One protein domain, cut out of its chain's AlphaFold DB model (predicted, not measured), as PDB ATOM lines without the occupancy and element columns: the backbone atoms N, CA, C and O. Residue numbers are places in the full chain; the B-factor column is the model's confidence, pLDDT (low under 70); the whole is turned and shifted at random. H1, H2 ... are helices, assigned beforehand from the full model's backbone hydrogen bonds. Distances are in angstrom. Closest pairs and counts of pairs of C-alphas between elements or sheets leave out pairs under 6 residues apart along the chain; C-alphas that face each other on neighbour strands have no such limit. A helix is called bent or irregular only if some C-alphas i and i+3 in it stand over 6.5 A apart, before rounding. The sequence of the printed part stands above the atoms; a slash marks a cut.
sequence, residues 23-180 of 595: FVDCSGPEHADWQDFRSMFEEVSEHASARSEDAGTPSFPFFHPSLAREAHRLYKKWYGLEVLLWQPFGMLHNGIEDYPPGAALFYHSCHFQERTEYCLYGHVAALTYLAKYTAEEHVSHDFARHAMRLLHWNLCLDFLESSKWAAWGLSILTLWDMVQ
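Overview. This is residues 23 to 180 of the 595 residues of the protein "FaeC protein" of Symbiodinium sp. CCMP2456 (UniProt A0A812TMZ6). The longest helix, H1, and H2 form a hairpin over one side of H5, the helix in the core, which H2 crosses; H6 folds back beside H5, and H8 packs on H6 on the side away from H2. The short helices H3 and H4 lie toward the outside, H3 joined to H2 by a tight link and H4 between two long links, H7 is near the first part of H5, and residues 85 to 91 stick out. The printed part has 158 residues, with eight named helices, H1 to H8 in chain order, and no named strand: the class is all helix. It is compact, with a radius of gyration of the C-alphas of 15.5 A and spans of 47 by 39 by 27 A.

Arrangement. H1, residues 29 to 49, has a kink of 36 degrees near residue 36 and is irregular, C-alphas 30 and 33 being 8.3 A apart. With residues 33 to 41 alone it touches H2, residues 65 to 79; the closest C-alphas are those of Met 40 and Leu 67, 6.3 A. This hairpin runs opposite ways at a shallow tilt of 34.6 degrees, only just short of steep. The hub is H5, residues 120 to 133, touching five helices. H2 touches it at a steep tilt of 52 degrees, opposite ways, closest at the C-alphas of Ala 71 and Ala 126, 4.7 A. H1 and H5 only just touch, with 3 pairs of C-alphas within 8 A, through residues 34 to 38 of H1 and residue 122 of H5; the closest are Trp 34 and Gly 122, 6.3 A. H5 and H6, residues 137 to 150, form a hairpin at a shallow tilt of 16 degrees; the closest C-alphas, of Ala 131 and Ser 140, are 4.1 A apart. H6 touches H8, residues 172 to 179, closest at the C-alphas of His 141 and Val 179, 5.4 A. H7, residues 164 to 168, only just touches H5, with 3 pairs of C-alphas within 8 A, closest at Tyr 121 and Trp 165, 7.2 A. H3, residues 82 to 85, meets H2 only through their link. H4, residues 103 to 108, is close to H5 but not clearly touching: the C-alphas of Ala 103 and Leu 120 are 7.8 A apart. Every O i to N i+4 pair is within hydrogen-bond range in H2, H4, H5, H6 and H8, against 15 of 17 in H1 and 0 of 1 in H7, where 2 of 2 O i to N i+3 pairs are; H3 is too short for an i+4 pair.

Along the chain. H1 measures 28.7 A from C-alpha 29 at (-65.465, -24.347, 47.183) to C-alpha 49. H2 measures 20.9 A, H5 20.3 A, H6 20.0 A and H8 10.6 A, ending at C-alpha 179 at (-37.949, -42.387, 42.781).

Size, cuts and confidence. The C-alphas farthest apart, of Ala 55 and Phe 89, are 48.3 A apart. The printed part has no cut. The links H1 to H2, H3 to H4, H4 to H5 and H6 to H7 are long. The mean pLDDT of the printed part is 75.1; 55 residues are under 70, among them residues 80 to 115 and 152 to 162.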
ATOM      1  N   PHE A  23     -62.385 -34.234  48.911       71.38
ATOM      2  CA  PHE A  23     -60.938 -34.305  49.170       71.38
ATOM      3  C   PHE A  23     -60.144 -35.119  48.123       71.38
ATOM      4  O   PHE A  23     -58.915 -35.017  48.066       71.38
ATOM      5  N   VAL A  24     -60.830 -35.964  47.337       74.06
ATOM      6  CA  VAL A  24     -60.255 -36.773  46.246       74.06
ATOM      7  C   VAL A  24     -60.114 -35.915  44.991       74.06
ATOM      8  O   VAL A  24     -59.044 -35.868  44.390       74.06
ATOM      9  N   ASP A  25     -61.188 -35.226  44.604       76.75
ATOM     10  CA  ASP A  25     -61.273 -34.496  43.329       76.75
ATOM     11  C   ASP A  25     -61.085 -32.980  43.452       76.75
ATOM     12  O   ASP A  25     -60.892 -32.288  42.447       76.75
ATOM     13  N   CYS A  26     -61.114 -32.487  44.684       83.50
ATOM     14  CA  CYS A  26     -60.891 -31.105  45.098       83.50
ATOM     15  C   CYS A  26     -61.929 -30.156  44.493       83.50
ATOM     16  O   CYS A  26     -61.638 -29.035  44.084       83.50
ATOM     17  N   SER A  27     -63.167 -30.650  44.429       83.50
ATOM     18  CA  SER A  27     -64.333 -30.007  43.816       83.50
ATOM     19  C   SER A  27     -65.085 -29.051  44.741       83.50
ATOM     20  O   SER A  27     -65.847 -28.219  44.251       83.50
ATOM     21  N   GLY A  28     -64.870 -29.132  46.054       85.25
ATOM     22  CA  GLY A  28     -65.487 -28.229  47.027       85.25
ATOM     23  C   GLY A  28     -65.004 -26.772  46.898       85.25
ATOM     24  O   GLY A  28     -63.864 -26.538  46.494       85.25
ATOM     25  N   PRO A  29     -65.834 -25.769  47.245       85.19
ATOM     26  CA  PRO A  29     -65.465 -24.347  47.183       85.19
ATOM     27  C   PRO A  29     -64.275 -23.971  48.086       85.19
ATOM     28  O   PRO A  29     -63.557 -23.017  47.797       85.19
ATOM     29  N   GLU A  30     -64.031 -24.731  49.153       84.12
ATOM     30  CA  GLU A  30     -62.850 -24.631  50.021       84.12
ATOM     31  C   GLU A  30     -61.526 -24.972  49.309       84.12
ATOM     32  O   GLU A  30     -60.447 -24.697  49.829       84.12
ATOM     33  N   HIS A  31     -61.595 -25.533  48.099       87.75
ATOM     34  CA  HIS A  31     -60.445 -25.958  47.310       87.75
ATOM     35  C   HIS A  31     -60.166 -25.053  46.101       87.75
ATOM     36  O   HIS A  31     -59.557 -25.518  45.143       87.75
ATOM     37  N   ALA A  32     -60.565 -23.774  46.123       90.88
ATOM     38  CA  ALA A  32     -60.378 -22.845  44.996       90.88
ATOM     39  C   ALA A  32     -58.945 -22.863  44.414       90.88
ATOM     40  O   ALA A  32     -58.760 -23.037  43.214       90.88
ATOM     41  N   ASP A  33     -57.931 -22.821  45.283       90.81
ATOM     42  CA  ASP A  33     -56.515 -22.935  44.902       90.81
ATOM     43  C   ASP A  33     -56.200 -24.228  44.111       90.81
ATOM     44  O   ASP A  33     -55.400 -24.232  43.176       90.81
ATOM     45  N   TRP A  34     -56.825 -25.347  44.481       91.62
ATOM     46  CA  TRP A  34     -56.641 -26.633  43.809       91.62
ATOM     47  C   TRP A  34     -57.444 -26.736  42.517       91.62
ATOM     48  O   TRP A  34     -56.984 -27.393  41.588       91.62
ATOM     49  N   GLN A  35     -58.606 -26.086  42.434       91.31
ATOM     50  CA  GLN A  35     -59.404 -25.998  41.208       91.31
ATOM     51  C   GLN A  35     -58.670 -25.206  40.124       91.31
ATOM     52  O   GLN A  35     -58.649 -25.632  38.969       91.31
ATOM     53  N   ASP A  36     -58.012 -24.108  40.504       92.69
ATOM     54  CA  ASP A  36     -57.168 -23.323  39.603       92.69
ATOM     55  C   ASP A  36     -56.001 -24.171  39.086       92.69
ATOM     56  O   ASP A  36     -55.815 -24.319  37.876       92.69
ATOM     57  N   PHE A  37     -55.256 -24.811  39.996       93.50
ATOM     58  CA  PHE A  37     -54.150 -25.693  39.620       93.50
ATOM     59  C   PHE A  37     -54.600 -26.848  38.726       93.50
ATOM     60  O   PHE A  37     -53.941 -27.152  37.734       93.50
ATOM     61  N   ARG A  38     -55.737 -27.467  39.043       91.06
ATOM     62  CA  ARG A  38     -56.331 -28.541  38.256       91.06
ATOM     63  C   ARG A  38     -56.701 -28.082  36.852       91.06
ATOM     64  O   ARG A  38     -56.351 -28.765  35.900       91.06
ATOM     65  N   SER A  39     -57.350 -26.929  36.720       91.88
ATOM     66  CA  SER A  39     -57.728 -26.366  35.418       91.88
ATOM     67  C   SER A  39     -56.489 -26.090  34.561       91.88
ATOM     68  O   SER A  39     -56.451 -26.431  33.382       91.88
ATOM     69  N   MET A  40     -55.425 -25.553  35.171       93.38
ATOM     70  CA  MET A  40     -54.136 -25.372  34.495       93.38
ATOM     71  C   MET A  40     -53.489 -26.708  34.105       93.38
ATOM     72  O   MET A  40     -52.866 -26.812  33.052       93.38
ATOM     73  N   PHE A  41     -53.592 -27.724  34.962       91.06
ATOM     74  CA  PHE A  41     -53.057 -29.060  34.708       91.06
ATOM     75  C   PHE A  41     -53.783 -29.735  33.535       91.06
ATOM     76  O   PHE A  41     -53.126 -30.246  32.628       91.06
ATOM     77  N   GLU A  42     -55.118 -29.678  33.538       90.31
ATOM     78  CA  GLU A  42     -56.021 -30.126  32.472       90.31
ATOM     79  C   GLU A  42     -55.653 -29.481  31.135       90.31
ATOM     80  O   GLU A  42     -55.321 -30.184  30.180       90.31
ATOM     81  N   GLU A  43     -55.601 -28.147  31.090       91.44
ATOM     82  CA  GLU A  43     -55.274 -27.393  29.879       91.44
ATOM     83  C   GLU A  43     -53.916 -27.818  29.300       91.44
ATOM     84  O   GLU A  43     -53.793 -28.104  28.106       91.44
ATOM     85  N   VAL A  44     -52.870 -27.899  30.129       91.06
ATOM     86  CA  VAL A  44     -51.529 -28.282  29.659       91.06
ATOM     87  C   VAL A  44     -51.489 -29.755  29.222       91.06
ATOM     88  O   VAL A  44     -50.794 -30.081  28.256       91.06
ATOM     89  N   SER A  45     -52.238 -30.641  29.887       87.38
ATOM     90  CA  SER A  45     -52.355 -32.058  29.518       87.38
ATOM     91  C   SER A  45     -53.045 -32.245  28.163       87.38
ATOM     92  O   SER A  45     -52.563 -33.007  27.323       87.38
ATOM     93  N   GLU A  46     -54.120 -31.509  27.881       89.00
ATOM     94  CA  GLU A  46     -54.800 -31.548  26.578       89.00
ATOM     95  C   GLU A  46     -53.869 -31.105  25.441       89.00
ATOM     96  O   GLU A  46     -53.747 -31.792  24.421       89.00
ATOM     97  N   HIS A  47     -53.117 -30.018  25.648       88.06
ATOM     98  CA  HIS A  47     -52.107 -29.555  24.692       88.06
ATOM     99  C   HIS A  47     -50.972 -30.568  24.486       88.06
ATOM    100  O   HIS A  47     -50.459 -30.699  23.373       88.06
ATOM    101  N   ALA A  48     -50.558 -31.268  25.547       85.75
ATOM    102  CA  ALA A  48     -49.565 -32.335  25.461       85.75
ATOM    103  C   ALA A  48     -50.089 -33.505  24.611       85.75
ATOM    104  O   ALA A  48     -49.398 -33.992  23.717       85.75
ATOM    105  N   SER A  49     -51.345 -33.889  24.835       84.56
ATOM    106  CA  SER A  49     -52.000 -35.025  24.179       84.56
ATOM    107  C   SER A  49     -52.196 -34.784  22.688       84.56
ATOM    108  O   SER A  49     -51.936 -35.672  21.885       84.56
ATOM    109  N   ALA A  50     -52.539 -33.553  22.299       87.25
ATOM    110  CA  ALA A  50     -52.642 -33.148  20.897       87.25
ATOM    111  C   ALA A  50     -51.313 -33.242  20.117       87.25
ATOM    112  O   ALA A  50     -51.321 -33.206  18.888       87.25
ATOM    113  N   ARG A  51     -50.170 -33.331  20.813       85.94
ATOM    114  CA  ARG A  51     -48.835 -33.485  20.210       85.94
ATOM    115  C   ARG A  51     -48.309 -34.918  20.249       85.94
ATOM    116  O   ARG A  51     -47.313 -35.193  19.585       85.94
ATOM    117  N   SER A  52     -48.923 -35.790  21.042       85.00
ATOM    118  CA  SER A  52     -48.556 -37.202  21.110       85.00
ATOM    119  C   SER A  52     -49.017 -37.918  19.842       85.00
ATOM    120  O   SER A  52     -50.099 -37.641  19.328       85.00
ATOM    121  N   GLU A  53     -48.217 -38.863  19.347       81.69
ATOM    122  CA  GLU A  53     -48.634 -39.758  18.256       81.69
ATOM    123  C   GLU A  53     -49.812 -40.657  18.676       81.69
ATOM    124  O   GLU A  53     -50.571 -41.128  17.829       81.69
ATOM    125  N   ASP A  54     -50.000 -40.843  19.985       76.75
ATOM    126  CA  ASP A  54     -51.080 -41.632  20.571       76.75
ATOM    127  C   ASP A  54     -52.313 -40.750  20.847       76.75
ATOM    128  O   ASP A  54     -52.631 -40.380  21.983       76.75
ATOM    129  N   ALA A  55     -52.967 -40.325  19.763       63.66
ATOM    130  CA  ALA A  55     -54.133 -39.449  19.796       63.66
ATOM    131  C   ALA A  55     -55.345 -40.167  20.425       63.66
ATOM    132  O   ALA A  55     -56.114 -40.838  19.739       63.66
ATOM    133  N   GLY A  56     -55.525 -40.024  21.740       67.19
ATOM    134  CA  GLY A  56     -56.692 -40.563  22.451       67.19
ATOM    135  C   GLY A  56     -56.494 -40.780  23.948       67.19
ATOM    136  O   GLY A  56     -57.475 -40.795  24.687       67.19
ATOM    137  N   THR A  57     -55.245 -40.885  24.406       68.94
ATOM    138  CA  THR A  57     -54.929 -41.035  25.831       68.94
ATOM    139  C   THR A  57     -54.397 -39.710  26.368       68.94
ATOM    140  O   THR A  57     -53.393 -39.217  25.839       68.94
ATOM    141  N   PRO A  58     -55.025 -39.098  27.391       72.88
ATOM    142  CA  PRO A  58     -54.506 -37.860  27.931       72.88
ATOM    143  C   PRO A  58     -53.115 -38.097  28.533       72.88
ATOM    144  O   PRO A  58     -52.883 -39.026  29.307       72.88
ATOM    145  N   SER A  59     -52.163 -37.273  28.118       80.06
ATOM    146  CA  SER A  59     -50.757 -37.389  28.483       80.06
ATOM    147  C   SER A  59     -50.421 -36.476  29.654       80.06
ATOM    148  O   SER A  59     -50.988 -35.393  29.811       80.06
ATOM    149  N   PHE A  60     -49.461 -36.899  30.473       84.62
ATOM    150  CA  PHE A  60     -48.971 -36.073  31.571       84.62
ATOM    151  C   PHE A  60     -48.462 -34.721  31.031       84.62
ATOM    152  O   PHE A  60     -47.685 -34.724  30.068       84.62
ATOM    153  N   PRO A  61     -48.854 -33.580  31.632       85.19
ATOM    154  CA  PRO A  61     -48.561 -32.248  31.102       85.19
ATOM    155  C   PRO A  61     -47.061 -32.030  30.909       85.19
ATOM    156  O   PRO A  61     -46.274 -32.426  31.765       85.19
ATOM    157  N   PHE A  62     -46.663 -31.376  29.808       90.31
ATOM    158  CA  PHE A  62     -45.278 -30.939  29.593       90.31
ATOM    159  C   PHE A  62     -44.902 -29.786  30.539       90.31
ATOM    160  O   PHE A  62     -45.759 -29.193  31.192       90.31
ATOM    161  N   PHE A  63     -43.616 -29.424  30.588       93.75
ATOM    162  CA  PHE A  63     -43.184 -28.291  31.402       93.75
ATOM    163  C   PHE A  63     -43.833 -26.978  30.944       93.75
ATOM    164  O   PHE A  63     -43.524 -26.443  29.879       93.75
ATOM    165  N   HIS A  64     -44.670 -26.416  31.805       95.50
ATOM    166  CA  HIS A  64     -45.255 -25.096  31.670       95.50
ATOM    167  C   HIS A  64     -44.861 -24.203  32.868       95.50
ATOM    168  O   HIS A  64     -45.142 -24.568  34.018       95.50
ATOM    169  N   PRO A  65     -44.243 -23.020  32.650       95.12
ATOM    170  CA  PRO A  65     -43.742 -22.171  33.737       95.12
ATOM    171  C   PRO A  65     -44.808 -21.734  34.746       95.12
ATOM    172  O   PRO A  65     -44.533 -21.673  35.943       95.12
ATOM    173  N   SER A  66     -46.027 -21.427  34.288       95.75
ATOM    174  CA  SER A  66     -47.114 -21.035  35.196       95.75
ATOM    175  C   SER A  66     -47.585 -22.208  36.051       95.75
ATOM    176  O   SER A  66     -47.779 -22.027  37.246       95.75
ATOM    177  N   LEU A  67     -47.683 -23.409  35.470       94.25
ATOM    178  CA  LEU A  67     -48.081 -24.616  36.199       94.25
ATOM    179  C   LEU A  67     -47.026 -25.006  37.245       94.25
ATOM    180  O   LEU A  67     -47.372 -25.351  38.368       94.25
ATOM    181  N   ALA A  68     -45.737 -24.856  36.919       94.31
ATOM    182  CA  ALA A  68     -44.640 -25.080  37.865       94.31
ATOM    183  C   ALA A  68     -44.652 -24.089  39.035       94.31
ATOM    184  O   ALA A  68     -44.483 -24.491  40.185       94.31
ATOM    185  N   ARG A  69     -44.879 -22.796  38.758       95.44
ATOM    186  CA  ARG A  69     -45.030 -21.782  39.812       95.44
ATOM    187  C   ARG A  69     -46.198 -22.104  40.732       95.44
ATOM    188  O   ARG A  69     -46.051 -21.973  41.944       95.44
ATOM    189  N   GLU A  70     -47.312 -22.541  40.161       96.06
ATOM    190  CA  GLU A  70     -48.515 -22.859  40.918       96.06
ATOM    191  C   GLU A  70     -48.348 -24.120  41.773       96.06
ATOM    192  O   GLU A  70     -48.580 -24.079  42.981       96.06
ATOM    193  N   ALA A  71     -47.801 -25.199  41.203       94.19
ATOM    194  CA  ALA A  71     -47.437 -26.397  41.959       94.19
ATOM    195  C   ALA A  71     -46.492 -26.065  43.130       94.19
ATOM    196  O   ALA A  71     -46.694 -26.521  44.255       94.19
ATOM    197  N   HIS A  72     -45.486 -25.214  42.897       92.88
ATOM    198  CA  HIS A  72     -44.552 -24.787  43.939       92.88
ATOM    199  C   HIS A  72     -45.227 -23.908  45.008       92.88
ATOM    200  O   HIS A  72     -44.878 -24.000  46.192       92.88
ATOM    201  N   ARG A  73     -46.173 -23.041  44.621       94.25
ATOM    202  CA  ARG A  73     -46.968 -22.220  45.547       94.25
ATOM    203  C   ARG A  73     -47.786 -23.110  46.479       94.25
ATOM    204  O   ARG A  73     -47.717 -22.920  47.691       94.25
ATOM    205  N   LEU A  74     -48.491 -24.095  45.925       91.62
ATOM    206  CA  LEU A  74     -49.292 -25.065  46.675       91.62
ATOM    207  C   LEU A  74     -48.430 -25.908  47.615       91.62
ATOM    208  O   LEU A  74     -48.742 -26.010  48.800       91.62
ATOM    209  N   TYR A  75     -47.302 -26.422  47.121       88.06
ATOM    210  CA  TYR A  75     -46.343 -27.151  47.949       88.06
ATOM    211  C   TYR A  75     -45.872 -26.313  49.151       88.06
ATOM    212  O   TYR A  75     -45.941 -26.756  50.295       88.06
ATOM    213  N   LYS A  76     -45.471 -25.054  48.914       86.88
ATOM    214  CA  LYS A  76     -45.058 -24.120  49.977       86.88
ATOM    215  C   LYS A  76     -46.181 -23.797  50.961       86.88
ATOM    216  O   LYS A  76     -45.909 -23.690  52.153       86.88
ATOM    217  N   LYS A  77     -47.416 -23.622  50.473       86.88
ATOM    218  CA  LYS A  77     -48.592 -23.327  51.307       86.88
ATOM    219  C   LYS A  77     -48.802 -24.422  52.351       86.88
ATOM    220  O   LYS A  77     -49.025 -24.109  53.514       86.88
ATOM    221  N   TRP A  78     -48.710 -25.683  51.936       81.75
ATOM    222  CA  TRP A  78     -49.056 -26.821  52.785       81.75
ATOM    223  C   TRP A  78     -47.886 -27.386  53.586       81.75
ATOM    224  O   TRP A  78     -48.105 -27.878  54.686       81.75
ATOM    225  N   TYR A  79     -46.658 -27.297  53.078       74.69
ATOM    226  CA  TYR A  79     -45.473 -27.833  53.758       74.69
ATOM    227  C   TYR A  79     -44.675 -26.778  54.546       74.69
ATOM    228  O   TYR A  79     -43.776 -27.110  55.313       74.69
ATOM    229  N   GLY A  80     -45.026 -25.497  54.393       65.94
ATOM    230  CA  GLY A  80     -44.367 -24.381  55.061       65.94
ATOM    231  C   GLY A  80     -43.058 -23.957  54.387       65.94
ATOM    232  O   GLY A  80     -42.300 -24.754  53.839       65.94
ATOM    233  N   LEU A  81     -42.772 -22.653  54.430       54.00
ATOM    234  CA  LEU A  81     -41.511 -22.077  53.941       54.00
ATOM    235  C   LEU A  81     -40.322 -22.395  54.864       54.00
ATOM    236  O   LEU A  81     -39.179 -22.357  54.412       54.00
ATOM    237  N   GLU A  82     -40.583 -22.706  56.138       52.41
ATOM    238  CA  GLU A  82     -39.531 -22.892  57.139       52.41
ATOM    239  C   GLU A  82     -38.700 -24.154  56.885       52.41
ATOM    240  O   GLU A  82     -37.481 -24.081  56.988       52.41
ATOM    241  N   VAL A  83     -39.288 -25.265  56.426       54.19
ATOM    242  CA  VAL A  83     -38.544 -26.523  56.195       54.19
ATOM    243  C   VAL A  83     -37.451 -26.376  55.120       54.19
ATOM    244  O   VAL A  83     -36.393 -26.996  55.214       54.19
ATOM    245  N   LEU A  84     -37.648 -25.491  54.136       53.12
ATOM    246  CA  LEU A  84     -36.665 -25.215  53.079       53.12
ATOM    247  C   LEU A  84     -35.483 -24.350  53.552       53.12
ATOM    248  O   LEU A  84     -34.396 -24.441  52.987       53.12
ATOM    249  N   LEU A  85     -35.660 -23.523  54.588       55.88
ATOM    250  CA  LEU A  85     -34.605 -22.638  55.102       55.88
ATOM    251  C   LEU A  85     -33.607 -23.357  56.026       55.88
ATOM    252  O   LEU A  85     -32.502 -22.854  56.225       55.88
ATOM    253  N   TRP A  86     -33.952 -24.539  56.548       51.25
ATOM    254  CA  TRP A  86     -33.088 -25.330  57.439       51.25
ATOM    255  C   TRP A  86     -32.202 -26.361  56.713       51.25
ATOM    256  O   TRP A  86     -31.270 -26.894  57.319       51.25
ATOM    257  N   GLN A  87     -32.403 -26.589  55.407       52.94
ATOM    258  CA  GLN A  87     -31.568 -27.498  54.603       52.94
ATOM    259  C   GLN A  87     -30.057 -27.170  54.544       52.94
ATOM    260  O   GLN A  87     -29.275 -28.125  54.508       52.94
ATOM    261  N   PRO A  88     -29.576 -25.905  54.595       53.69
ATOM    262  CA  PRO A  88     -28.137 -25.622  54.512       53.69
ATOM    263  C   PRO A  88     -27.315 -26.200  55.673       53.69
ATOM    264  O   PRO A  88     -26.094 -26.280  55.576       53.69
ATOM    265  N   PHE A  89     -27.963 -26.592  56.777       56.66
ATOM    266  CA  PHE A  89     -27.295 -27.070  57.990       56.66
ATOM    267  C   PHE A  89     -27.207 -28.597  58.105       56.66
ATOM    268  O   PHE A  89     -26.730 -29.093  59.123       56.66
ATOM    269  N   GLY A  90     -27.654 -29.360  57.100       48.56
ATOM    270  CA  GLY A  90     -27.501 -30.823  57.077       48.56
ATOM    271  C   GLY A  90     -28.223 -31.576  58.205       48.56
ATOM    272  O   GLY A  90     -28.031 -32.780  58.359       48.56
ATOM    273  N   MET A  91     -29.063 -30.897  58.990       45.28
ATOM    274  CA  MET A  91     -29.909 -31.521  60.002       45.28
ATOM    275  C   MET A  91     -31.216 -31.961  59.349       45.28
ATOM    276  O   MET A  91     -32.220 -31.257  59.387       45.28
ATOM    277  N   LEU A  92     -31.195 -33.143  58.732       46.25
ATOM    278  CA  LEU A  92     -32.423 -33.886  58.464       46.25
ATOM    279  C   LEU A  92     -33.101 -34.142  59.819       46.25
ATOM    280  O   LEU A  92     -32.487 -34.718  60.721       46.25
ATOM    281  N   HIS A  93     -34.337 -33.670  59.995       48.31
ATOM    282  CA  HIS A  93     -35.146 -33.978  61.173       48.31
ATOM    283  C   HIS A  93     -35.415 -35.490  61.215       48.31
ATOM    284  O   HIS A  93     -36.407 -35.983  60.697       48.31
ATOM    285  N   ASN A  94     -34.522 -36.246  61.849       42.31
ATOM    286  CA  ASN A  94     -34.594 -37.704  61.947       42.31
ATOM    287  C   ASN A  94     -35.695 -38.212  62.909       42.31
ATOM    288  O   ASN A  94     -35.508 -39.249  63.540       42.31
ATOM    289  N   GLY A  95     -36.833 -37.526  63.073       43.81
ATOM    290  CA  GLY A  95     -37.844 -38.032  64.014       43.81
ATOM    291  C   GLY A  95     -39.133 -37.250  64.246       43.81
ATOM    292  O   GLY A  95     -39.857 -37.617  65.167       43.81
ATOM    293  N   ILE A  96     -39.448 -36.209  63.473       48.44
ATOM    294  CA  ILE A  96     -40.791 -35.607  63.504       48.44
ATOM    295  C   ILE A  96     -41.509 -36.108  62.256       48.44
ATOM    296  O   ILE A  96     -40.938 -36.076  61.170       48.44
ATOM    297  N   GLU A  97     -42.713 -36.654  62.415       52.34
ATOM    298  CA  GLU A  97     -43.524 -37.112  61.290       52.34
ATOM    299  C   GLU A  97     -43.770 -35.931  60.332       52.34
ATOM    300  O   GLU A  97     -44.530 -35.016  60.641       52.34
ATOM    301  N   ASP A  98     -43.084 -35.947  59.185       55.22
ATOM    302  CA  ASP A  98     -43.107 -34.957  58.096       55.22
ATOM    303  C   ASP A  98     -44.463 -34.924  57.347       55.22
ATOM    304  O   ASP A  98     -44.519 -34.935  56.115       55.22
ATOM    305  N   TYR A  99     -45.594 -34.945  58.050       58.06
ATOM    306  CA  TYR A  99     -46.890 -34.729  57.414       58.06
ATOM    307  C   TYR A  99     -47.207 -33.232  57.426       58.06
ATOM    308  O   TYR A  99     -47.137 -32.607  58.487       58.06
ATOM    309  N   PRO A 100     -47.602 -32.635  56.283       58.44
ATOM    310  CA  PRO A 100     -48.106 -31.272  56.297       58.44
ATOM    311  C   PRO A 100     -49.275 -31.164  57.294       58.44
ATOM    312  O   PRO A 100     -50.036 -32.130  57.439       58.44
ATOM    313  N   PRO A 101     -49.443 -30.030  57.998       56.00
ATOM    314  CA  PRO A 101     -50.569 -29.828  58.905       56.00
ATOM    315  C   PRO A 101     -51.893 -30.206  58.221       56.00
ATOM    316  O   PRO A 101     -52.226 -29.676  57.164       56.00
ATOM    317  N   GLY A 102     -52.617 -31.173  58.794       55.16
ATOM    318  CA  GLY A 102     -53.856 -31.725  58.227       55.16
ATOM    319  C   GLY A 102     -53.707 -33.044  57.452       55.16
ATOM    320  O   GLY A 102     -54.658 -33.821  57.427       55.16
ATOM    321  N   ALA A 103     -52.529 -33.382  56.916       58.28
ATOM    322  CA  ALA A 103     -52.310 -34.687  56.281       58.28
ATOM    323  C   ALA A 103     -52.239 -35.825  57.309       58.28
ATOM    324  O   ALA A 103     -52.798 -36.891  57.086       58.28
ATOM    325  N   ALA A 104     -51.661 -35.588  58.489       58.34
ATOM    326  CA  ALA A 104     -51.748 -36.553  59.586       58.34
ATOM    327  C   ALA A 104     -53.219 -36.833  59.963       58.34
ATOM    328  O   ALA A 104     -53.619 -37.985  60.093       58.34
ATOM    329  N   LEU A 105     -54.069 -35.799  60.046       55.78
ATOM    330  CA  LEU A 105     -55.511 -35.976  60.282       55.78
ATOM    331  C   LEU A 105     -56.182 -36.761  59.148       55.78
ATOM    332  O   LEU A 105     -57.018 -37.619  59.424       55.78
ATOM    333  N   PHE A 106     -55.775 -36.520  57.902       56.41
ATOM    334  CA  PHE A 106     -56.237 -37.275  56.742       56.41
ATOM    335  C   PHE A 106     -55.951 -38.784  56.867       56.41
ATOM    336  O   PHE A 106     -56.847 -39.590  56.627       56.41
ATOM    337  N   TYR A 107     -54.744 -39.188  57.285       56.94
ATOM    338  CA  TYR A 107     -54.405 -40.617  57.442       56.94
ATOM    339  C   TYR A 107     -54.918 -41.233  58.743       56.94
ATOM    340  O   TYR A 107     -55.197 -42.430  58.795       56.94
ATOM    341  N   HIS A 108     -55.035 -40.442  59.809       56.06
ATOM    342  CA  HIS A 108     -55.372 -40.950  61.139       56.06
ATOM    343  C   HIS A 108     -56.860 -40.907  61.460       56.06
ATOM    344  O   HIS A 108     -57.294 -41.526  62.437       56.06
ATOM    345  N   SER A 109     -57.657 -40.196  60.674       51.91
ATOM    346  CA  SER A 109     -59.080 -40.087  60.918       51.91
ATOM    347  C   SER A 109     -59.842 -40.577  59.696       51.91
ATOM    348  O   SER A 109     -59.936 -39.926  58.666       51.91
ATOM    349  N   CYS A 110     -60.532 -41.702  59.853       58.41
ATOM    350  CA  CYS A 110     -61.665 -42.061  59.001       58.41
ATOM    351  C   CYS A 110     -62.829 -41.046  59.077       58.41
ATOM    352  O   CYS A 110     -63.951 -41.344  58.664       58.41
ATOM    353  N   HIS A 111     -62.575 -39.859  59.632       58.03
ATOM    354  CA  HIS A 111     -63.449 -38.709  59.736       58.03
ATOM    355  C   HIS A 111     -63.233 -37.782  58.535       58.03
ATOM    356  O   HIS A 111     -63.067 -36.578  58.681       58.03
ATOM    357  N   PHE A 112     -63.344 -38.327  57.321       60.47
ATOM    358  CA  PHE A 112     -63.393 -37.547  56.075       60.47
ATOM    359  C   PHE A 112     -64.622 -36.616  55.966       60.47
ATOM    360  O   PHE A 112     -64.851 -36.003  54.930       60.47
ATOM    361  N   GLN A 113     -65.463 -36.570  57.002       54.31
ATOM    362  CA  GLN A 113     -66.669 -35.745  57.057       54.31
ATOM    363  C   GLN A 113     -66.370 -34.288  57.429       54.31
ATOM    364  O   GLN A 113     -67.211 -33.423  57.189       54.31
ATOM    365  N   GLU A 114     -65.199 -33.999  58.004       59.44
ATOM    366  CA  GLU A 114     -64.770 -32.622  58.228       59.44
ATOM    367  C   GLU A 114     -64.230 -32.050  56.915       59.44
ATOM    368  O   GLU A 114     -63.279 -32.575  56.335       59.44
ATOM    369  N   ARG A 115     -64.870 -30.980  56.428       66.38
ATOM    370  CA  ARG A 115     -64.379 -30.227  55.271       66.38
ATOM    371  C   ARG A 115     -62.963 -29.755  55.570       66.38
ATOM    372  O   ARG A 115     -62.743 -29.019  56.531       66.38
ATOM    373  N   THR A 116     -62.020 -30.189  54.751       72.44
ATOM    374  CA  THR A 116     -60.620 -29.787  54.830       72.44
ATOM    375  C   THR A 116     -60.287 -28.984  53.588       72.44
ATOM    376  O   THR A 116     -60.726 -29.332  52.504       72.44
ATOM    377  N   GLU A 117     -59.496 -27.920  53.712       78.50
ATOM    378  CA  GLU A 117     -58.956 -27.215  52.540       78.50
ATOM    379  C   GLU A 117     -57.863 -28.053  51.831       78.50
ATOM    380  O   GLU A 117     -57.453 -27.749  50.704       78.50
ATOM    381  N   TYR A 118     -57.381 -29.121  52.483       81.00
ATOM    382  CA  TYR A 118     -56.336 -29.999  51.973       81.00
ATOM    383  C   TYR A 118     -56.872 -30.952  50.903       81.00
ATOM    384  O   TYR A 118     -57.827 -31.693  51.116       81.00
ATOM    385  N   CYS A 119     -56.199 -30.967  49.759       82.75
ATOM    386  CA  CYS A 119     -56.512 -31.811  48.615       82.75
ATOM    387  C   CYS A 119     -55.381 -32.823  48.445       82.75
ATOM    388  O   CYS A 119     -54.302 -32.467  47.964       82.75
ATOM    389  N   LEU A 120     -55.605 -34.078  48.848       80.38
ATOM    390  CA  LEU A 120     -54.546 -35.090  48.817       80.38
ATOM    391  C   LEU A 120     -54.030 -35.299  47.388       80.38
ATOM    392  O   LEU A 120     -52.833 -35.172  47.137       80.38
ATOM    393  N   TYR A 121     -54.922 -35.611  46.447       83.62
ATOM    394  CA  TYR A 121     -54.493 -35.982  45.099       83.62
ATOM    395  C   TYR A 121     -54.026 -34.799  44.260       83.62
ATOM    396  O   TYR A 121     -53.096 -34.962  43.478       83.62
ATOM    397  N   GLY A 122     -54.552 -33.594  44.488       87.44
ATOM    398  CA  GLY A 122     -53.963 -32.386  43.906       87.44
ATOM    399  C   GLY A 122     -52.556 -32.126  44.440       87.44
ATOM    400  O   GLY A 122     -51.675 -31.755  43.667       87.44
ATOM    401  N   HIS A 123     -52.291 -32.392  45.724       87.88
ATOM    402  CA  HIS A 123     -50.942 -32.263  46.279       87.88
ATOM    403  C   HIS A 123     -49.989 -33.315  45.705       87.88
ATOM    404  O   HIS A 123     -48.879 -32.980  45.294       87.88
ATOM    405  N   VAL A 124     -50.436 -34.568  45.596       87.00
ATOM    406  CA  VAL A 124     -49.687 -35.633  44.915       87.00
ATOM    407  C   VAL A 124     -49.407 -35.251  43.458       87.00
ATOM    408  O   VAL A 124     -48.268 -35.378  43.011       87.00
ATOM    409  N   ALA A 125     -50.391 -34.722  42.727       89.25
ATOM    410  CA  ALA A 125     -50.231 -34.265  41.347       89.25
ATOM    411  C   ALA A 125     -49.215 -33.116  41.232       89.25
ATOM    412  O   ALA A 125     -48.323 -33.166  40.382       89.25
ATOM    413  N   ALA A 126     -49.293 -32.119  42.120       91.50
ATOM    414  CA  ALA A 126     -48.340 -31.013  42.190       91.50
ATOM    415  C   ALA A 126     -46.912 -31.504  42.465       91.50
ATOM    416  O   ALA A 126     -45.987 -31.126  41.747       91.50
ATOM    417  N   LEU A 127     -46.727 -32.388  43.449       91.25
ATOM    418  CA  LEU A 127     -45.425 -32.980  43.768       91.25
ATOM    419  C   LEU A 127     -44.879 -33.824  42.616       91.25
ATOM    420  O   LEU A 127     -43.703 -33.715  42.292       91.25
ATOM    421  N   THR A 128     -45.726 -34.619  41.959       89.75
ATOM    422  CA  THR A 128     -45.332 -35.431  40.795       89.75
ATOM    423  C   THR A 128     -44.874 -34.542  39.645       89.75
ATOM    424  O   THR A 128     -43.856 -34.800  39.006       89.75
ATOM    425  N   TYR A 129     -45.611 -33.460  39.393       92.50
ATOM    426  CA  TYR A 129     -45.265 -32.488  38.367       92.50
ATOM    427  C   TYR A 129     -43.925 -31.804  38.667       92.50
ATOM    428  O   TYR A 129     -43.065 -31.715  37.790       92.50
ATOM    429  N   LEU A 130     -43.716 -31.377  39.917       92.88
ATOM    430  CA  LEU A 130     -42.443 -30.806  40.358       92.88
ATOM    431  C   LEU A 130     -41.302 -31.821  40.259       92.88
ATOM    432  O   LEU A 130     -40.241 -31.474  39.745       92.88
ATOM    433  N   ALA A 131     -41.516 -33.072  40.669       90.62
ATOM    434  CA  ALA A 131     -40.525 -34.134  40.548       90.62
ATOM    435  C   ALA A 131     -40.076 -34.311  39.093       90.62
ATOM    436  O   ALA A 131     -38.883 -34.290  38.804       90.62
ATOM    437  N   LYS A 132     -41.023 -34.388  38.154       89.88
ATOM    438  CA  LYS A 132     -40.729 -34.612  36.734       89.88
ATOM    439  C   LYS A 132     -39.903 -33.501  36.083       89.88
ATOM    440  O   LYS A 132     -39.130 -33.778  35.169       89.88
ATOM    441  N   TYR A 133     -40.103 -32.251  36.501       92.38
ATOM    442  CA  TYR A 133     -39.549 -31.080  35.811       92.38
ATOM    443  C   TYR A 133     -38.489 -30.305  36.594       92.38
ATOM    444  O   TYR A 133     -37.979 -29.297  36.102       92.38
ATOM    445  N   THR A 134     -38.128 -30.763  37.788       89.75
ATOM    446  CA  THR A 134     -37.010 -30.187  38.534       89.75
ATOM    447  C   THR A 134     -35.691 -30.685  37.950       89.75
ATOM    448  O   THR A 134     -35.473 -31.886  37.839       89.75
ATOM    449  N   ALA A 135     -34.804 -29.756  37.574       89.12
ATOM    450  CA  ALA A 135     -33.507 -30.088  36.976       89.12
ATOM    451  C   ALA A 135     -32.526 -30.722  37.978       89.12
ATOM    452  O   ALA A 135     -31.634 -31.472  37.591       89.12
ATOM    453  N   GLU A 136     -32.677 -30.406  39.264       88.19
ATOM    454  CA  GLU A 136     -31.849 -30.944  40.339       88.19
ATOM    455  C   GLU A 136     -32.368 -32.322  40.772       88.19
ATOM    456  O   GLU A 136     -33.411 -32.432  41.413       88.19
ATOM    457  N   GLU A 137     -31.622 -33.377  40.434       84.38
ATOM    458  CA  GLU A 137     -32.011 -34.782  40.655       84.38
ATOM    459  C   GLU A 137     -32.398 -35.082  42.113       84.38
ATOM    460  O   GLU A 137     -33.418 -35.715  42.378       84.38
ATOM    461  N   HIS A 138     -31.630 -34.581  43.083       80.56
ATOM    462  CA  HIS A 138     -31.914 -34.799  44.504       80.56
ATOM    463  C   HIS A 138     -33.243 -34.161  44.949       80.56
ATOM    464  O   HIS A 138     -34.011 -34.793  45.672       80.56
ATOM    465  N   VAL A 139     -33.558 -32.958  44.457       84.31
ATOM    466  CA  VAL A 139     -34.827 -32.267  44.736       84.31
ATOM    467  C   VAL A 139     -35.995 -32.977  44.044       84.31
ATOM    468  O   VAL A 139     -37.058 -33.153  44.638       84.31
ATOM    469  N   SER A 140     -35.794 -33.432  42.803       85.25
ATOM    470  CA  SER A 140     -36.761 -34.257  42.072       85.25
ATOM    471  C   SER A 140     -37.130 -35.522  42.860       85.25
ATOM    472  O   SER A 140     -38.315 -35.789  43.094       85.25
ATOM    473  N   HIS A 141     -36.124 -36.250  43.354       82.94
ATOM    474  CA  HIS A 141     -36.320 -37.436  44.186       82.94
ATOM    475  C   HIS A 141     -37.050 -37.125  45.496       82.94
ATOM    476  O   HIS A 141     -37.886 -37.924  45.919       82.94
ATOM    477  N   ASP A 142     -36.776 -35.987  46.136       83.44
ATOM    478  CA  ASP A 142     -37.470 -35.579  47.359       83.44
ATOM    479  C   ASP A 142     -38.957 -35.303  47.110       83.44
ATOM    480  O   ASP A 142     -39.800 -35.780  47.874       83.44
ATOM    481  N   PHE A 143     -39.306 -34.625  46.011       87.62
ATOM    482  CA  PHE A 143     -40.706 -34.429  45.626       87.62
ATOM    483  C   PHE A 143     -41.419 -35.750  45.330       87.62
ATOM    484  O   PHE A 143     -42.512 -35.979  45.848       87.62
ATOM    485  N   ALA A 144     -40.802 -36.639  44.545       84.81
ATOM    486  CA  ALA A 144     -41.389 -37.939  44.221       84.81
ATOM    487  C   ALA A 144     -41.569 -38.802  45.480       84.81
ATOM    488  O   ALA A 144     -42.632 -39.377  45.710       84.81
ATOM    489  N   ARG A 145     -40.559 -38.832  46.355       79.31
ATOM    490  CA  ARG A 145     -40.612 -39.517  47.652       79.31
ATOM    491  C   ARG A 145     -41.728 -38.971  48.531       79.31
ATOM    492  O   ARG A 145     -42.421 -39.748  49.181       79.31
ATOM    493  N   HIS A 146     -41.908 -37.657  48.560       82.69
ATOM    494  CA  HIS A 146     -42.979 -37.038  49.323       82.69
ATOM    495  C   HIS A 146     -44.353 -37.388  48.734       82.69
ATOM    496  O   HIS A 146     -45.227 -37.824  49.478       82.69
ATOM    497  N   ALA A 147     -44.529 -37.326  47.412       84.25
ATOM    498  CA  ALA A 147     -45.763 -37.771  46.761       84.25
ATOM    499  C   ALA A 147     -46.095 -39.230  47.123       84.25
ATOM    500  O   ALA A 147     -47.215 -39.532  47.523       84.25
ATOM    501  N   MET A 148     -45.100 -40.118  47.085       77.94
ATOM    502  CA  MET A 148     -45.264 -41.519  47.475       77.94
ATOM    503  C   MET A 148     -45.587 -41.707  48.969       77.94
ATOM    504  O   MET A 148     -46.376 -42.580  49.329       77.94
ATOM    505  N   ARG A 149     -45.007 -40.888  49.858       75.38
ATOM    506  CA  ARG A 149     -45.368 -40.870  51.290       75.38
ATOM    507  C   ARG A 149     -46.814 -40.423  51.498       75.38
ATOM    508  O   ARG A 149     -47.484 -40.977  52.361       75.38
ATOM    509  N   LEU A 150     -47.304 -39.472  50.699       75.62
ATOM    510  CA  LEU A 150     -48.703 -39.040  50.725       75.62
ATOM    511  C   LEU A 150     -49.661 -40.086  50.126       75.62
ATOM    512  O   LEU A 150     -50.799 -40.244  50.554       75.62
ATOM    513  N   LEU A 151     -49.206 -40.913  49.198       73.19
ATOM    514  CA  LEU A 151     -49.954 -42.118  48.814       73.19
ATOM    515  C   LEU A 151     -49.827 -43.231  49.867       73.19
ATOM    516  O   LEU A 151     -50.266 -44.358  49.670       73.19
ATOM    517  N   HIS A 152     -49.237 -42.891  51.018       65.19
ATOM    518  CA  HIS A 152     -49.063 -43.735  52.179       65.19
ATOM    519  C   HIS A 152     -48.576 -45.121  51.770       65.19
ATOM    520  O   HIS A 152     -49.210 -46.111  52.121       65.19
ATOM    521  N   TRP A 153     -47.455 -45.175  51.027       52.31
ATOM    522  CA  TRP A 153     -46.826 -46.395  50.483       52.31
ATOM    523  C   TRP A 153     -46.949 -47.601  51.437       52.31
ATOM    524  O   TRP A 153     -47.241 -48.712  51.012       52.31
ATOM    525  N   ASN A 154     -46.818 -47.383  52.749       43.94
ATOM    526  CA  ASN A 154     -46.891 -48.435  53.762       43.94
ATOM    527  C   ASN A 154     -48.314 -48.918  54.169       43.94
ATOM    528  O   ASN A 154     -48.377 -49.859  54.944       43.94
ATOM    529  N   LEU A 155     -49.436 -48.311  53.734       50.88
ATOM    530  CA  LEU A 155     -50.819 -48.626  54.186       50.88
ATOM    531  C   LEU A 155     -51.902 -48.639  53.063       50.88
ATOM    532  O   LEU A 155     -53.048 -48.261  53.296       50.88
ATOM    533  N   CYS A 156     -51.590 -49.106  51.850       49.56
ATOM    534  CA  CYS A 156     -52.574 -49.395  50.778       49.56
ATOM    535  C   CYS A 156     -53.298 -48.222  50.058       49.56
ATOM    536  O   CYS A 156     -54.368 -48.469  49.494       49.56
ATOM    537  N   LEU A 157     -52.819 -46.976  50.037       52.56
ATOM    538  CA  LEU A 157     -53.601 -45.885  49.428       52.56
ATOM    539  C   LEU A 157     -53.150 -45.490  48.023       52.56
ATOM    540  O   LEU A 157     -52.570 -44.426  47.832       52.56
ATOM    541  N   ASP A 158     -53.551 -46.276  47.023       56.62
ATOM    542  CA  ASP A 158     -53.734 -45.718  45.684       56.62
ATOM    543  C   ASP A 158     -55.173 -45.900  45.201       56.62
ATOM    544  O   ASP A 158     -55.654 -47.008  44.960       56.62
ATOM    545  N   PHE A 159     -55.863 -44.766  45.118       61.97
ATOM    546  CA  PHE A 159     -57.136 -44.612  44.429       61.97
ATOM    547  C   PHE A 159     -57.106 -43.340  43.587       61.97
ATOM    548  O   PHE A 159     -58.162 -42.746  43.349       61.97
ATOM    549  N   LEU A 160     -55.917 -42.912  43.135       64.38
ATOM    550  CA  LEU A 160     -55.787 -41.841  42.152       64.38
ATOM    551  C   LEU A 160     -56.695 -42.116  40.953       64.38
ATOM    552  O   LEU A 160     -57.294 -41.183  40.427       64.38
ATOM    553  N   GLU A 161     -56.897 -43.386  40.586       67.44
ATOM    554  CA  GLU A 161     -57.790 -43.819  39.503       67.44
ATOM    555  C   GLU A 161     -59.282 -43.616  39.798       67.44
ATOM    556  O   GLU A 161     -60.114 -43.676  38.895       67.44
ATOM    557  N   SER A 162     -59.645 -43.369  41.059       69.44
ATOM    558  CA  SER A 162     -60.995 -42.929  41.438       69.44
ATOM    559  C   SER A 162     -61.166 -41.412  41.325       69.44
ATOM    560  O   SER A 162     -62.281 -40.924  41.497       69.44
ATOM    561  N   SER A 163     -60.082 -40.680  41.055       74.25
ATOM    562  CA  SER A 163     -60.076 -39.236  40.847       74.25
ATOM    563  C   SER A 163     -59.943 -38.895  39.366       74.25
ATOM    564  O   SER A 163     -59.400 -39.661  38.566       74.25
ATOM    565  N   LYS A 164     -60.366 -37.692  38.994       76.56
ATOM    566  CA  LYS A 164     -60.163 -37.177  37.636       76.56
ATOM    567  C   LYS A 164     -58.682 -36.922  37.315       76.56
ATOM    568  O   LYS A 164     -58.336 -36.880  36.141       76.56
ATOM    569  N   TRP A 165     -57.802 -36.850  38.320       71.50
ATOM    570  CA  TRP A 165     -56.355 -36.672  38.130       71.50
ATOM    571  C   TRP A 165     -55.684 -37.828  37.379       71.50
ATOM    572  O   TRP A 165     -54.735 -37.600  36.627       71.50
ATOM    573  N   ALA A 166     -56.191 -39.055  37.527       61.16
ATOM    574  CA  ALA A 166     -55.661 -40.219  36.815       61.16
ATOM    575  C   ALA A 166     -55.920 -40.184  35.307       61.16
ATOM    576  O   ALA A 166     -55.175 -40.807  34.551       61.16
ATOM    577  N   ALA A 167     -56.930 -39.431  34.850       62.62
ATOM    578  CA  ALA A 167     -57.198 -39.284  33.424       62.62
ATOM    579  C   ALA A 167     -55.982 -38.721  32.674       62.62
ATOM    580  O   ALA A 167     -55.796 -39.054  31.512       62.62
ATOM    581  N   TRP A 168     -55.119 -37.944  33.340       68.62
ATOM    582  CA  TRP A 168     -53.951 -37.275  32.750       68.62
ATOM    583  C   TRP A 168     -52.631 -38.032  32.936       68.62
ATOM    584  O   TRP A 168     -51.556 -37.430  32.985       68.62
ATOM    585  N   GLY A 169     -52.692 -39.358  33.078       64.50
ATOM    586  CA  GLY A 169     -51.504 -40.211  33.155       64.50
ATOM    587  C   GLY A 169     -50.734 -40.109  34.474       64.50
ATOM    588  O   GLY A 169     -49.593 -40.567  34.554       64.50
ATOM    589  N   LEU A 170     -51.330 -39.515  35.515       74.00
ATOM    590  CA  LEU A 170     -50.802 -39.612  36.871       74.00
ATOM    591  C   LEU A 170     -51.053 -41.032  37.387       74.00
ATOM    592  O   LEU A 170     -52.194 -41.429  37.603       74.00
ATOM    593  N   SER A 171     -49.977 -41.785  37.592       72.94
ATOM    594  CA  SER A 171     -50.031 -43.110  38.202       72.94
ATOM    595  C   SER A 171     -48.961 -43.245  39.276       72.94
ATOM    596  O   SER A 171     -47.874 -42.666  39.165       72.94
ATOM    597  N   ILE A 172     -49.233 -44.069  40.288       72.81
ATOM    598  CA  ILE A 172     -48.221 -44.483  41.268       72.81
ATOM    599  C   ILE A 172     -46.993 -45.092  40.593       72.81
ATOM    600  O   ILE A 172     -45.881 -44.898  41.060       72.81
ATOM    601  N   LEU A 173     -47.170 -45.774  39.459       71.94
ATOM    602  CA  LEU A 173     -46.081 -46.378  38.698       71.94
ATOM    603  C   LEU A 173     -45.128 -45.323  38.132       71.94
ATOM    604  O   LEU A 173     -43.916 -45.487  38.199       71.94
ATOM    605  N   THR A 174     -45.669 -44.212  37.635       74.75
ATOM    606  CA  THR A 174     -44.874 -43.073  37.167       74.75
ATOM    607  C   THR A 174     -44.089 -42.440  38.307       74.75
ATOM    608  O   THR A 174     -42.905 -42.158  38.148       74.75
ATOM    609  N   LEU A 175     -44.727 -42.240  39.463       76.81
ATOM    610  CA  LEU A 175     -44.046 -41.748  40.660       76.81
ATOM    611  C   LEU A 175     -42.949 -42.709  41.113       76.81
ATOM    612  O   LEU A 175     -41.839 -42.288  41.415       76.81
ATOM    613  N   TRP A 176     -43.236 -44.002  41.102       74.25
ATOM    614  CA  TRP A 176     -42.294 -45.045  41.464       74.25
ATOM    615  C   TRP A 176     -41.057 -45.043  40.559       74.25
ATOM    616  O   TRP A 176     -39.924 -45.037  41.047       74.25
ATOM    617  N   ASP A 177     -41.271 -44.975  39.245       78.31
ATOM    618  CA  ASP A 177     -40.206 -44.880  38.247       78.31
ATOM    619  C   ASP A 177     -39.400 -43.579  38.358       78.31
ATOM    620  O   ASP A 177     -38.287 -43.527  37.844       78.31
ATOM    621  N   MET A 178     -39.929 -42.533  39.006       80.00
ATOM    622  CA  MET A 178     -39.175 -41.312  39.319       80.00
ATOM    623  C   MET A 178     -38.316 -41.471  40.565       80.00
ATOM    624  O   MET A 178     -37.258 -40.857  40.640       80.00
ATOM    625  N   VAL A 179     -38.740 -42.263  41.554       74.94
ATOM    626  CA  VAL A 179     -37.949 -42.387  42.781       74.94
ATOM    627  C   VAL A 179     -36.680 -43.211  42.543       74.94
ATOM    628  O   VAL A 179     -35.691 -42.874  43.183       74.94
ATOM    629  N   GLN A 180     -36.710 -44.226  41.648       61.53
ATOM    630  CA  GLN A 180     -35.665 -45.190  41.173       61.53
ATOM    631  C   GLN A 180     -34.727 -45.854  42.201       61.53
ATOM    632  O   GLN A 180     -34.303 -46.988  42.014       61.53
TER     633      GLN A 180